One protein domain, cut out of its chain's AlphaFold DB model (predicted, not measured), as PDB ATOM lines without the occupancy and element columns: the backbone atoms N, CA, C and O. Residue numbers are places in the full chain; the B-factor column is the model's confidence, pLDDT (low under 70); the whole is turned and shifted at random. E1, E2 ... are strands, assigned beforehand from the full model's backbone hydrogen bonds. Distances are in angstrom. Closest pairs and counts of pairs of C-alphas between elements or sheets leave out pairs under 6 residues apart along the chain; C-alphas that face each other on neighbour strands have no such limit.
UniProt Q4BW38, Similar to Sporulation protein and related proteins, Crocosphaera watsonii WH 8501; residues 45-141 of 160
ATOM      1  N   LEU A  45     269.465 184.142 349.887       65.69
ATOM      2  CA  LEU A  45     269.189 183.935 351.304       65.69
ATOM      3  C   LEU A  45     268.886 182.461 351.541       65.69
ATOM      4  O   LEU A  45     268.032 181.855 350.891       65.69
ATOM      5  N   ARG A  46     269.587 181.894 352.524       68.31
ATOM      6  CA  ARG A  46     269.455 180.491 352.913       68.31
ATOM      7  C   ARG A  46     268.729 180.386 354.237       68.31
ATOM      8  O   ARG A  46     269.309 180.672 355.282       68.31
ATOM      9  N   ILE A  47     267.490 179.916 354.204       68.38
ATOM     10  CA  ILE A  47     266.712 179.668 355.420       68.38
ATOM     11  C   ILE A  47     266.639 178.160 355.642       68.38
ATOM     12  O   ILE A  47     266.140 177.419 354.796       68.38
ATOM     13  N   ALA A  48     267.155 177.689 356.778       65.94
ATOM     14  CA  ALA A  48     267.011 176.291 357.166       65.94
ATOM     15  C   ALA A  48     265.559 176.027 357.581       65.94
ATOM     16  O   ALA A  48     265.099 176.555 358.589       65.94
ATOM     17  N   ILE A  49     264.850 175.200 356.812       76.38
ATOM     18  CA  ILE A  49     263.430 174.906 357.045       76.38
ATOM     19  C   ILE A  49     263.250 173.665 357.923       76.38
ATOM     20  O   ILE A  49     262.425 173.641 358.834       76.38
ATOM     21  N   LYS A  50     264.049 172.623 357.680       77.62
ATOM     22  CA  LYS A  50     264.131 171.423 358.526       77.62
ATOM     23  C   LYS A  50     265.598 171.129 358.792       77.62
ATOM     24  O   LYS A  50     266.392 171.160 357.854       77.62
ATOM     25  N   LYS A  51     265.955 170.831 360.043       85.88
ATOM     26  CA  LYS A  51     267.347 170.659 360.485       85.88
ATOM     27  C   LYS A  51     267.561 169.282 361.111       85.88
ATOM     28  O   LYS A  51     266.917 168.961 362.103       85.88
ATOM     29  N   GLY A  52     268.486 168.499 360.554       80.38
ATOM     30  CA  GLY A  52     268.960 167.239 361.140       80.38
ATOM     31  C   GLY A  52     267.900 166.143 361.280       80.38
ATOM     32  O   GLY A  52     268.015 165.305 362.171       80.38
ATOM     33  N   VAL A  53     266.875 166.136 360.425       91.06
ATOM     34  CA  VAL A  53     265.791 165.138 360.464       91.06
ATOM     35  C   VAL A  53     266.231 163.821 359.816       91.06
ATOM     36  O   VAL A  53     267.105 163.815 358.953       91.06
ATOM     37  N   SER A  54     265.649 162.684 360.207       93.75
ATOM     38  CA  SER A  54     266.020 161.364 359.655       93.75
ATOM     39  C   SER A  54     265.708 161.225 358.159       93.75
ATOM     40  O   SER A  54     266.407 160.511 357.440       93.75
ATOM     41  N   ALA A  55     264.680 161.927 357.691       94.75
ATOM     42  CA  ALA A  55     264.310 162.081 356.294       94.75
ATOM     43  C   ALA A  55     263.491 163.368 356.127       94.75
ATOM     44  O   ALA A  55     262.859 163.829 357.078       94.75
ATOM     45  N   VAL A  56     263.471 163.934 354.922       94.88
ATOM     46  CA  VAL A  56     262.606 165.071 354.576       94.88
ATOM     47  C   VAL A  56     261.824 164.741 353.314       94.88
ATOM     48  O   VAL A  56     262.397 164.212 352.365       94.88
ATOM     49  N   GLN A  57     260.521 165.021 353.298       95.06
ATOM     50  CA  GLN A  57     259.750 164.943 352.061       95.06
ATOM     51  C   GLN A  57     259.819 166.271 351.312       95.06
ATOM     52  O   GLN A  57     259.713 167.340 351.918       95.06
ATOM     53  N   ILE A  58     260.003 166.176 350.002       95.25
ATOM     54  CA  ILE A  58     260.120 167.299 349.085       95.25
ATOM     55  C   ILE A  58     259.210 167.046 347.895       95.25
ATOM     56  O   ILE A  58     259.297 165.993 347.273       95.25
ATOM     57  N   GLY A  59     258.367 168.016 347.573       94.88
ATOM     58  CA  GLY A  59     257.538 168.008 346.371       94.88
ATOM     59  C   GLY A  59     257.696 169.309 345.601       94.88
ATOM     60  O   GLY A  59     258.322 170.247 346.086       94.88
ATOM     61  N   SER A  60     257.128 169.385 344.405       96.00
ATOM     62  CA  SER A  60     257.173 170.592 343.575       96.00
ATOM     63  C   SER A  60     255.808 170.863 342.963       96.00
ATOM     64  O   SER A  60     255.131 169.920 342.576       96.00
ATOM     65  N   SER A  61     255.378 172.121 342.865       95.31
ATOM     66  CA  SER A  61     254.094 172.459 342.231       95.31
ATOM     67  C   SER A  61     254.138 172.316 340.708       95.31
ATOM     68  O   SER A  61     253.126 172.027 340.081       95.31
ATOM     69  N   THR A  62     255.316 172.510 340.120       96.50
ATOM     70  CA  THR A  62     255.616 172.363 338.688       96.50
ATOM     71  C   THR A  62     256.679 171.275 338.496       96.50
ATOM     72  O   THR A  62     257.283 170.834 339.480       96.50
ATOM     73  N   PRO A  63     256.938 170.788 337.270       96.94
ATOM     74  CA  PRO A  63     258.070 169.896 337.044       96.94
ATOM     75  C   PRO A  63     259.361 170.538 337.569       96.94
ATOM     76  O   PRO A  63     259.629 171.703 337.275       96.94
ATOM     77  N   ALA A  64     260.161 169.795 338.333       96.88
ATOM     78  CA  ALA A  64     261.401 170.317 338.911       96.88
ATOM     79  C   ALA A  64     262.626 169.582 338.383       96.88
ATOM     80  O   ALA A  64     262.586 168.379 338.144       96.88
ATOM     81  N   ILE A  65     263.736 170.295 338.236       97.44
ATOM     82  CA  ILE A  65     265.031 169.722 337.880       97.44
ATOM     83  C   ILE A  65     265.774 169.384 339.172       97.44
ATOM     84  O   ILE A  65     265.869 170.203 340.086       97.44
ATOM     85  N   VAL A  66     266.333 168.177 339.235       97.50
ATOM     86  CA  VAL A  66     267.251 167.764 340.299       97.50
ATOM     87  C   VAL A  66     268.676 167.958 339.808       97.50
ATOM     88  O   VAL A  66     269.052 167.438 338.755       97.50
ATOM     89  N   ARG A  67     269.483 168.684 340.582       97.88
ATOM     90  CA  ARG A  67     270.903 168.924 340.300       97.88
ATOM     91  C   ARG A  67     271.804 168.318 341.368       97.88
ATOM     92  O   ARG A  67     271.446 168.306 342.548       97.88
ATOM     93  N   ASP A  68     272.966 167.830 340.942       97.19
ATOM     94  CA  ASP A  68     274.031 167.369 341.836       97.19
ATOM     95  C   ASP A  68     274.843 168.533 342.430       97.19
ATOM     96  O   ASP A  68     274.623 169.707 342.122       97.19
ATOM     97  N   ALA A  69     275.811 168.195 343.282       94.62
ATOM     98  CA  ALA A  69     276.694 169.160 343.923       94.62
ATOM     99  C   ALA A  69     277.574 169.986 342.967       94.62
ATOM    100  O   ALA A  69     278.080 171.031 343.371       94.62
ATOM    101  N   GLY A  70     277.764 169.528 341.727       95.19
ATOM    102  CA  GLY A  70     278.448 170.272 340.669       95.19
ATOM    103  C   GLY A  70     277.507 171.166 339.856       95.19
ATOM    104  O   GLY A  70     277.944 171.792 338.897       95.19
ATOM    105  N   GLY A  71     276.213 171.215 340.196       94.44
ATOM    106  CA  GLY A  71     275.195 171.979 339.473       94.44
ATOM    107  C   GLY A  71     274.661 171.285 338.215       94.44
ATOM    108  O   GLY A  71     273.792 171.833 337.526       94.44
ATOM    109  N   ARG A  72     275.123 170.066 337.913       96.88
ATOM    110  CA  ARG A  72     274.682 169.314 336.736       96.88
ATOM    111  C   ARG A  72     273.282 168.760 336.967       96.88
ATOM    112  O   ARG A  72     273.007 168.179 338.014       96.88
ATOM    113  N   ALA A  73     272.406 168.912 335.977       97.19
ATOM    114  CA  ALA A  73     271.089 168.288 335.993       97.19
ATOM    115  C   ALA A  73     271.237 166.762 335.903       97.19
ATOM    116  O   ALA A  73     271.846 166.242 334.968       97.19
ATOM    117  N   ILE A  74     270.696 166.054 336.889       97.31
ATOM    118  CA  ILE A  74     270.771 164.591 336.994       97.31
ATOM    119  C   ILE A  74     269.404 163.923 336.838       97.31
ATOM    120  O   ILE A  74     269.339 162.706 336.667       97.31
ATOM    121  N   GLY A  75     268.320 164.702 336.847       95.94
ATOM    122  CA  GLY A  75     266.991 164.219 336.498       95.94
ATOM    123  C   GLY A  75     265.879 165.220 336.783       95.94
ATOM    124  O   GLY A  75     266.147 166.396 337.027       95.94
ATOM    125  N   ASN A  76     264.636 164.740 336.726       96.06
ATOM    126  CA  ASN A  76     263.434 165.559 336.864       96.06
ATOM    127  C   ASN A  76     262.455 164.939 337.867       96.06
ATOM    128  O   ASN A  76     262.297 163.719 337.899       96.06
ATOM    129  N   LEU A  77     261.776 165.783 338.638       95.00
ATOM    130  CA  LEU A  77     260.646 165.425 339.487       95.00
ATOM    131  C   LEU A  77     259.342 165.767 338.778       95.00
ATOM    132  O   LEU A  77     259.213 166.844 338.186       95.00
ATOM    133  N   ALA A  78     258.378 164.856 338.881       94.75
ATOM    134  CA  ALA A  78     257.007 165.138 338.497       94.75
ATOM    135  C   ALA A  78     256.401 166.204 339.435       94.75
ATOM    136  O   ALA A  78     256.751 166.249 340.621       94.75
ATOM    137  N   PRO A  79     255.525 167.080 338.916       94.75
ATOM    138  CA  PRO A  79     254.772 168.008 339.747       94.75
ATOM    139  C   PRO A  79     253.811 167.251 340.668       94.75
ATOM    140  O   PRO A  79     253.304 166.194 340.313       94.75
ATOM    141  N   LEU A  80     253.522 167.846 341.823       89.62
ATOM    142  CA  LEU A  80     252.546 167.418 342.830       89.62
ATOM    143  C   LEU A  80     252.812 166.053 343.486       89.62
ATOM    144  O   LEU A  80     252.037 165.634 344.343       89.62
ATOM    145  N   ASP A  81     253.948 165.430 343.181       91.25
ATOM    146  CA  ASP A  81     254.428 164.230 343.857       91.25
ATOM    147  C   ASP A  81     255.354 164.571 345.032       91.25
ATOM    148  O   ASP A  81     256.142 165.522 344.998       91.25
ATOM    149  N   GLY A  82     255.274 163.758 346.088       90.50
ATOM    150  CA  GLY A  82     256.137 163.841 347.265       90.50
ATOM    151  C   GLY A  82     257.289 162.838 347.202       90.50
ATOM    152  O   GLY A  82     257.082 161.628 347.182       90.50
ATOM    153  N   PHE A  83     258.524 163.331 347.248       94.94
ATOM    154  CA  PHE A  83     259.742 162.525 347.207       94.94
ATOM    155  C   PHE A  83     260.469 162.570 348.546       94.94
ATOM    156  O   PHE A  83     260.696 163.631 349.119       94.94
ATOM    157  N   THR A  84     260.882 161.412 349.054       96.44
ATOM    158  CA  THR A  84     261.611 161.349 350.326       96.44
ATOM    159  C   THR A  84     263.115 161.440 350.097       96.44
ATOM    160  O   THR A  84     263.694 160.603 349.405       96.44
ATOM    161  N   VAL A  85     263.756 162.407 350.748       97.19
ATOM    162  CA  VAL A  85     265.211 162.546 350.805       97.19
ATOM    163  C   VAL A  85     265.741 161.978 352.110       97.19
ATOM    164  O   VAL A  85     265.254 162.317 353.192       97.19
ATOM    165  N   LYS A  86     266.754 161.116 352.011       97.19
ATOM    166  CA  LYS A  86     267.373 160.418 353.147       97.19
ATOM    167  C   LYS A  86     268.889 160.615 353.147       97.19
ATOM    168  O   LYS A  86     269.476 160.817 352.081       97.19
ATOM    169  N   PRO A  87     269.552 160.540 354.310       97.19
ATOM    170  CA  PRO A  87     271.006 160.555 354.360       97.19
ATOM    171  C   PRO A  87     271.554 159.255 353.754       97.19
ATOM    172  O   PRO A  87     271.040 158.172 354.028       97.19
ATOM    173  N   ARG A  88     272.617 159.345 352.948       96.31
ATOM    174  CA  ARG A  88     273.303 158.176 352.376       96.31
ATOM    175  C   ARG A  88     274.804 158.425 352.281       96.31
ATOM    176  O   ARG A  88     275.239 159.356 351.609       96.31
ATOM    177  N   GLY A  89     275.604 157.578 352.933       94.25
ATOM    178  CA  GLY A  89     277.058 157.752 352.985       94.25
ATOM    179  C   GLY A  89     277.435 159.133 353.532       94.25
ATOM    180  O   GLY A  89     276.974 159.515 354.607       94.25
ATOM    181  N   SER A  90     278.234 159.889 352.777       93.94
ATOM    182  CA  SER A  90     278.612 161.278 353.082       93.94
ATOM    183  C   SER A  90     277.621 162.333 352.569       93.94
ATOM    184  O   SER A  90     277.815 163.516 352.836       93.94
ATOM    185  N   GLY A  91     276.549 161.932 351.878       96.62
ATOM    186  CA  GLY A  91     275.612 162.835 351.212       96.62
ATOM    187  C   GLY A  91     274.144 162.491 351.447       96.62
ATOM    188  O   GLY A  91     273.747 161.989 352.504       96.62
ATOM    189  N   VAL A  92     273.326 162.787 350.444       97.94
ATOM    190  CA  VAL A  92     271.882 162.560 350.446       97.94
ATOM    191  C   VAL A  92     271.460 161.733 349.239       97.94
ATOM    192  O   VAL A  92     272.127 161.710 348.201       97.94
ATOM    193  N   ASN A  93     270.331 161.054 349.391       97.75
ATOM    194  CA  ASN A  93     269.690 160.276 348.351       97.75
ATOM    195  C   ASN A  93     268.252 160.754 348.149       97.75
ATOM    196  O   ASN A  93     267.516 160.903 349.122       97.75
ATOM    197  N   LEU A  94     267.875 160.948 346.888       96.81
ATOM    198  CA  LEU A  94     266.506 161.174 346.439       96.81
ATOM    199  C   LEU A  94     266.251 160.182 345.300       96.81
ATOM    200  O   LEU A  94     266.834 160.313 344.228       96.81
ATOM    201  N   ASN A  95     265.407 159.179 345.542       94.19
ATOM    202  CA  ASN A  95     265.131 158.094 344.595       94.19
ATOM    203  C   ASN A  95     266.426 157.428 344.062       94.19
ATOM    204  O   ASN A  95     267.220 156.919 344.856       94.19
ATOM    205  N   GLN A  96     266.697 157.455 342.752       94.19
ATOM    206  CA  GLN A  96     267.940 156.938 342.163       94.19
ATOM    207  C   GLN A  96     269.148 157.885 342.288       94.19
ATOM    208  O   GLN A  96     270.284 157.477 342.041       94.19
ATOM    209  N   TRP A  97     268.938 159.146 342.665       96.38
ATOM    210  CA  TRP A  97     269.989 160.161 342.675       96.38
ATOM    211  C   TRP A  97     270.728 160.204 344.004       96.38
ATOM    212  O   TRP A  97     270.126 160.216 345.078       96.38
ATOM    213  N   ASN A  98     272.056 160.250 343.930       96.69
ATOM    214  CA  ASN A  98     272.946 160.272 345.085       96.69
ATOM    215  C   ASN A  98     273.997 161.359 344.877       96.69
ATOM    216  O   ASN A  98     274.668 161.376 343.848       96.69
ATOM    217  N   SER A  99     274.139 162.266 345.840       97.75
ATOM    218  CA  SER A  99     275.140 163.332 345.777       97.75
ATOM    219  C   SER A  99     275.465 163.862 347.172       97.75
ATOM    220  O   SER A  99     274.712 163.621 348.116       97.75
ATOM    221  N   SER A 100     276.573 164.593 347.328       96.69
ATOM    222  CA  SER A 100     276.919 165.233 348.609       96.69
ATOM    223  C   SER A 100     275.860 166.254 349.039       96.69
ATOM    224  O   SER A 100     275.560 166.377 350.227       96.69
ATOM    225  N   HIS A 101     275.237 166.923 348.067       96.81
ATOM    226  CA  HIS A 101     274.007 167.681 348.229       96.81
ATOM    227  C   HIS A 101     273.202 167.669 346.932       96.81
ATOM    228  O   HIS A 101     273.756 167.468 345.854       96.81
ATOM    229  N   LEU A 102     271.897 167.892 347.046       97.81
ATOM    230  CA  LEU A 102     271.000 168.012 345.901       97.81
ATOM    231  C   LEU A 102     270.346 169.386 345.899       97.81
ATOM    232  O   LEU A 102     270.060 169.937 346.965       97.81
ATOM    233  N   ILE A 103     270.103 169.923 344.707       97.25
ATOM    234  CA  ILE A 103     269.298 171.128 344.507       97.25
ATOM    235  C   ILE A 103     268.056 170.735 343.712       97.25
ATOM    236  O   ILE A 103     268.171 170.103 342.664       97.25
ATOM    237  N   ILE A 104     266.886 171.095 344.230       96.81
ATOM    238  CA  ILE A 104     265.592 170.929 343.580       96.81
ATOM    239  C   ILE A 104     265.155 172.308 343.097       96.81
ATOM    240  O   ILE A 104     264.997 173.229 343.900       96.81
ATOM    241  N   GLU A 105     265.001 172.444 341.786       96.00
ATOM    242  CA  GLU A 105     264.679 173.698 341.109       96.00
ATOM    243  C   GLU A 105     263.352 173.546 340.350       96.00
ATOM    244  O   GLU A 105     263.328 172.854 339.328       96.00
ATOM    245  N   PRO A 106     262.246 174.128 340.844       96.06
ATOM    246  CA  PRO A 106     260.969 174.108 340.138       96.06
ATOM    247  C   PRO A 106     261.044 174.970 338.870       96.06
ATOM    248  O   PRO A 106     261.772 175.963 338.828       96.06
ATOM    249  N   LYS A 107     260.298 174.594 337.829       94.81
ATOM    250  CA  LYS A 107     260.141 175.404 336.607       94.81
ATOM    251  C   LYS A 107     259.039 176.454 336.762       94.81
ATOM    252  O   LYS A 107     258.202 176.325 337.653       94.81
ATOM    253  N   ASP A 108     259.027 177.439 335.864       91.50
ATOM    254  CA  ASP A 108     257.921 178.389 335.656       91.50
ATOM    255  C   ASP A 108     257.448 179.077 336.951       91.50
ATOM    256  O   ASP A 108     256.262 179.072 337.277       91.50
ATOM    257  N   ASP A 109     258.395 179.596 337.743       86.69
ATOM    258  CA  ASP A 109     258.154 180.237 339.048       86.69
ATOM    259  C   ASP A 109     257.395 179.368 340.071       86.69
ATOM    260  O   ASP A 109     256.757 179.864 341.007       86.69
ATOM    261  N   GLY A 110     257.486 178.046 339.908       91.62
ATOM    262  CA  GLY A 110     256.901 177.077 340.817       91.62
ATOM    263  C   GLY A 110     257.463 177.153 342.237       91.62
ATOM    264  O   GLY A 110     258.483 177.780 342.533       91.62
ATOM    265  N   VAL A 111     256.774 176.470 343.144       93.31
ATOM    266  CA  VAL A 111     257.119 176.395 344.562       93.31
ATOM    267  C   VAL A 111     257.496 174.970 344.943       93.31
ATOM    268  O   VAL A 111     256.948 173.996 344.424       93.31
ATOM    269  N   VAL A 112     258.420 174.842 345.889       95.06
ATOM    270  CA  VAL A 112     258.855 173.560 346.441       95.06
ATOM    271  C   VAL A 112     258.176 173.341 347.784       95.06
ATOM    272  O   VAL A 112     258.236 174.183 348.680       95.06
ATOM    273  N   TRP A 113     257.530 172.196 347.947       94.25
ATOM    274  CA  TRP A 113     257.004 171.766 349.233       94.25
ATOM    275  C   TRP A 113     258.106 171.104 350.049       94.25
ATOM    276  O   TRP A 113     258.812 170.238 349.538       94.25
ATOM    277  N   ILE A 114     258.248 171.484 351.317       94.12
ATOM    278  CA  ILE A 114     259.212 170.887 352.246       94.12
ATOM    279  C   ILE A 114     258.470 170.485 353.517       94.12
ATOM    280  O   ILE A 114     258.238 171.315 354.399       94.12
ATOM    281  N   GLY A 115     258.141 169.201 353.636       89.31
ATOM    282  CA  GLY A 115     257.574 168.582 354.836       89.31
ATOM    283  C   GLY A 115     256.147 168.999 355.207       89.31
ATOM    284  O   GLY A 115     255.313 168.129 355.396       89.31
ATOM    285  N   ASP A 116     255.865 170.289 355.373       86.88
ATOM    286  CA  ASP A 116     254.551 170.799 355.796       86.88
ATOM    287  C   ASP A 116     254.145 172.121 355.128       86.88
ATOM    288  O   ASP A 116     253.011 172.567 355.287       86.88
ATOM    289  N   ARG A 117     255.043 172.765 354.371       89.69
ATOM    290  CA  ARG A 117     254.798 174.092 353.785       89.69
ATOM    291  C   ARG A 117     255.408 174.229 352.397       89.69
ATOM    292  O   ARG A 117     256.370 173.539 352.063       89.69
ATOM    293  N   TRP A 118     254.849 175.151 351.620       91.75
ATOM    294  CA  TRP A 118     255.333 175.540 350.298       91.75
ATOM    295  C   TRP A 118     256.283 176.731 350.388       91.75
ATOM    296  O   TRP A 118     256.031 177.680 351.130       91.75
ATOM    297  N   TYR A 119     257.353 176.683 349.605       90.31
ATOM    298  CA  TYR A 119     258.417 177.675 349.588       90.31
ATOM    299  C   TYR A 119     258.718 178.102 348.154       90.31
ATOM    300  O   TYR A 119     258.810 177.269 347.255       90.31
ATOM    301  N   ARG A 120     258.876 179.410 347.939       89.94
ATOM    302  CA  ARG A 120     259.376 179.953 346.669       89.94
ATOM    303  C   ARG A 120     260.872 179.703 346.537       89.94
ATOM    304  O   ARG A 120     261.568 179.672 347.551       89.94
ATOM    305  N   GLY A 121     261.341 179.624 345.296       89.88
ATOM    306  CA  GLY A 121     262.754 179.468 344.974       89.88
ATOM    307  C   GLY A 121     263.178 178.006 344.883       89.88
ATOM    308  O   GLY A 121     262.385 177.122 344.556       89.88
ATOM    309  N   LYS A 122     264.462 177.758 345.136       93.50
ATOM    310  CA  LYS A 122     265.082 176.434 344.995       93.50
ATOM    311  C   LYS A 122     265.340 175.851 346.369       93.50
ATOM    312  O   LYS A 122     265.605 176.576 347.319       93.50
ATOM    313  N   VAL A 123     265.367 174.531 346.483       95.25
ATOM    314  CA  VAL A 123     265.677 173.874 347.757       95.25
ATOM    315  C   VAL A 123     266.981 173.120 347.650       95.25
ATOM    316  O   VAL A 123     267.152 172.273 346.779       95.25
ATOM    317  N   ARG A 124     267.898 173.397 348.573       96.06
ATOM    318  CA  ARG A 124     269.131 172.637 348.741       96.06
ATOM    319  C   ARG A 124     268.990 171.674 349.906       96.06
ATOM    320  O   ARG A 124     268.691 172.086 351.023       96.06
ATOM    321  N   VAL A 125     269.286 170.403 349.669       96.62
ATOM    322  CA  VAL A 125     269.271 169.369 350.706       96.62
ATOM    323  C   VAL A 125     270.677 168.859 350.935       96.62
ATOM    324  O   VAL A 125     271.352 168.431 349.999       96.62
ATOM    325  N   ILE A 126     271.111 168.907 352.188       96.38
ATOM    326  CA  ILE A 126     272.448 168.502 352.621       96.38
ATOM    327  C   ILE A 126     272.352 167.436 353.704       96.38
ATOM    328  O   ILE A 126     271.365 167.352 354.441       96.38
ATOM    329  N   ARG A 127     273.416 166.649 353.845       95.25
ATOM    330  CA  ARG A 127     273.591 165.785 355.009       95.25
ATOM    331  C   ARG A 127     274.010 166.622 356.217       95.25
ATOM    332  O   ARG A 127     274.887 167.474 356.107       95.25
ATOM    333  N   GLN A 128     273.435 166.333 357.380       93.12
ATOM    334  CA  GLN A 128     273.856 166.909 358.655       93.12
ATOM    335  C   GLN A 128     273.916 165.813 359.721       93.12
ATOM    336  O   GLN A 128     272.893 165.358 360.232       93.12
ATOM    337  N   GLY A 129     275.130 165.372 360.058       91.12
ATOM    338  CA  GLY A 129     275.330 164.255 360.980       91.12
ATOM    339  C   GLY A 129     274.640 162.986 360.473       91.12
ATOM    340  O   GLY A 129     274.889 162.555 359.351       91.12
ATOM    341  N   LYS A 130     273.763 162.395 361.290       92.81
ATOM    342  CA  LYS A 130     272.968 161.210 360.919       92.81
ATOM    343  C   LYS A 130     271.677 161.542 360.157       92.81
ATOM    344  O   LYS A 130     270.953 160.619 359.806       92.81
ATOM    345  N   GLY A 131     271.385 162.820 359.925       94.31
ATOM    346  CA  GLY A 131     270.155 163.282 359.289       94.31
ATOM    347  C   GLY A 131     270.394 164.110 358.029       94.31
ATOM    348  O   GLY A 131     271.503 164.189 357.492       94.31
ATOM    349  N   VAL A 132     269.322 164.747 357.575       95.94
ATOM    350  CA  VAL A 132     269.277 165.667 356.440       95.94
ATOM    351  C   VAL A 132     268.718 167.016 356.865       95.94
ATOM    352  O   VAL A 132     267.908 167.121 357.788       95.94
ATOM    353  N   THR A 133     269.161 168.052 356.168       94.94
ATOM    354  CA  THR A 133     268.721 169.430 356.367       94.94
ATOM    355  C   THR A 133     268.306 170.003 355.024       94.94
ATOM    356  O   THR A 133     269.061 169.913 354.056       94.94
ATOM    357  N   ALA A 134     267.107 170.578 354.977       94.81
ATOM    358  CA  ALA A 134     266.562 171.246 353.801       94.81
ATOM    359  C   ALA A 134     266.647 172.763 353.991       94.81
ATOM    360  O   ALA A 134     266.154 173.311 354.981       94.81
ATOM    361  N   LEU A 135     267.298 173.419 353.040       92.06
ATOM    362  CA  LEU A 135     267.548 174.850 352.994       92.06
ATOM    363  C   LEU A 135     266.750 175.432 351.833       92.06
ATOM    364  O   LEU A 135     266.925 174.989 350.698       92.06
ATOM    365  N   ASN A 136     265.914 176.428 352.102       90.75
ATOM    366  CA  ASN A 136     265.309 177.214 351.038       90.75
ATOM    367  C   ASN A 136     266.323 178.255 350.542       90.75
ATOM    368  O   ASN A 136     266.897 178.966 351.367       90.75
ATOM    369  N   LEU A 137     266.557 178.302 349.232       86.12
ATOM    370  CA  LEU A 137     267.385 179.280 348.532       86.12
ATOM    371  C   LEU A 137     266.439 180.262 347.836       86.12
ATOM    372  O   LEU A 137     265.830 179.926 346.815       86.12
ATOM    373  N   VAL A 138     266.288 181.446 348.426       74.81
ATOM    374  CA  VAL A 138     265.439 182.524 347.902       74.81
ATOM    375  C   VAL A 138     266.327 183.668 347.454       74.81
ATOM    376  O   VAL A 138     267.198 184.091 348.213       74.81
ATOM    377  N   ASP A 139     266.076 184.185 346.256       65.00
ATOM    378  CA  ASP A 139     266.714 185.409 345.789       65.00
ATOM    379  C   ASP A 139     266.182 186.613 346.592       65.00
ATOM    380  O   ASP A 139     264.970 186.823 346.712       65.00
ATOM    381  N   VAL A 140     267.086 187.362 347.226       55.53
ATOM    382  CA  VAL A 140     266.760 188.412 348.211       55.53
ATOM    383  C   VAL A 140     266.178 189.665 347.563       55.53
ATOM    384  O   VAL A 140     265.549 190.470 348.256       55.53
ATOM    385  N   GLU A 141     266.308 189.823 346.245       54.22
ATOM    386  CA  GLU A 141     265.905 191.045 345.540       54.22
ATOM    387  C   GLU A 141     264.397 191.361 345.652       54.22
ATOM    388  O   GLU A 141     264.006 192.524 345.574       54.22
TER     389      GLU A 141
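What this domain is: This is residues 45 to 141 of the 160 residues of the protein "Similar to Sporulation protein and related proteins" of Crocosphaera watsonii WH 8501 (UniProt Q4BW38). Two strongly twisted sheets of six strands each lie partly face to face as a compact sandwich, E12, E11 and E8 of the one standing over E2, E5, E6 and E9 of the other. E1 lies along one edge of the first sheet and E4 along its opposite edge, and tight links join the strands. The printed part has 97 residues, with no named helix and twelve named strands, E1 to E12 in order, in the class all strand. The sheets, E1 - E12 - E11 - E8 - E3 - E4 and E7 - E6 - E5 - E2 - E9 - E10, are antiparallel. The radius of gyration of the C-alphas is 11.9 A, and the rounded outline spans 33 by 24 by 24 A.

Where its parts are: Find C-alpha 45 at (269.189, 183.935, 351.304), where E1 begins; it runs 21.2 A over residues 45 to 53 and bends by 52 degrees at residue 49. E12, residues 131 to 139, runs 26.1 A to C-alpha 139 at (266.714, 185.409, 345.789). The same sheet has E11, residues 122 to 128, 18.8 A; E8, 101 to 106, 16.6 A; E3, 64 to 67; and E4, 73 to 77. In the other sheet look for E7, residues 97 to 99; E6, 91 to 94; E5, 82 to 88, 18.8 A; E2, 56 to 60, 13.5 A; E9, 111 to 114; and E10, 117 to 120.

How they stand to each other: Start at the hairpin E11 and E12, antiparallel at 152 degrees, where N 137 and O 122 are 2.7 A apart. On the other side of E12 is E1, with N 45 and O 138 at 2.8 A. E11 is also the neighbour of E8, with N 104 and O 123 at 2.8 A. E8 is also the antiparallel neighbour of E3, with N 65 and O 105 at 2.8 A, and E3 and E4 form a hairpin, with N 66 and O 75 at 2.8 A. In the second sheet E5, E6 and E7 form a meander, each strand the antiparallel neighbour of the one before. E5 is staggered: its residues 82 to 85 pair with E2 and 85 to 88 with E6; N 58 and O 83 are 2.8 A apart, as are N 93 and O 86. Between the sheets, the closest C-alphas of E6 and E11, Gly 91 and Arg 127, are 5.2 A apart; those of E2 and E12, Val 56 and Val 132, 7.0 A. E1 and E7 are apart.

The domain as a whole: The C-alphas farthest apart, Gly 89 and Glu 141, are 35.9 A apart. The printed part has no cut, and no link is long. Mean pLDDT of the printed part is 91.5; residues 45 to 48 and 139 to 141 are under 70.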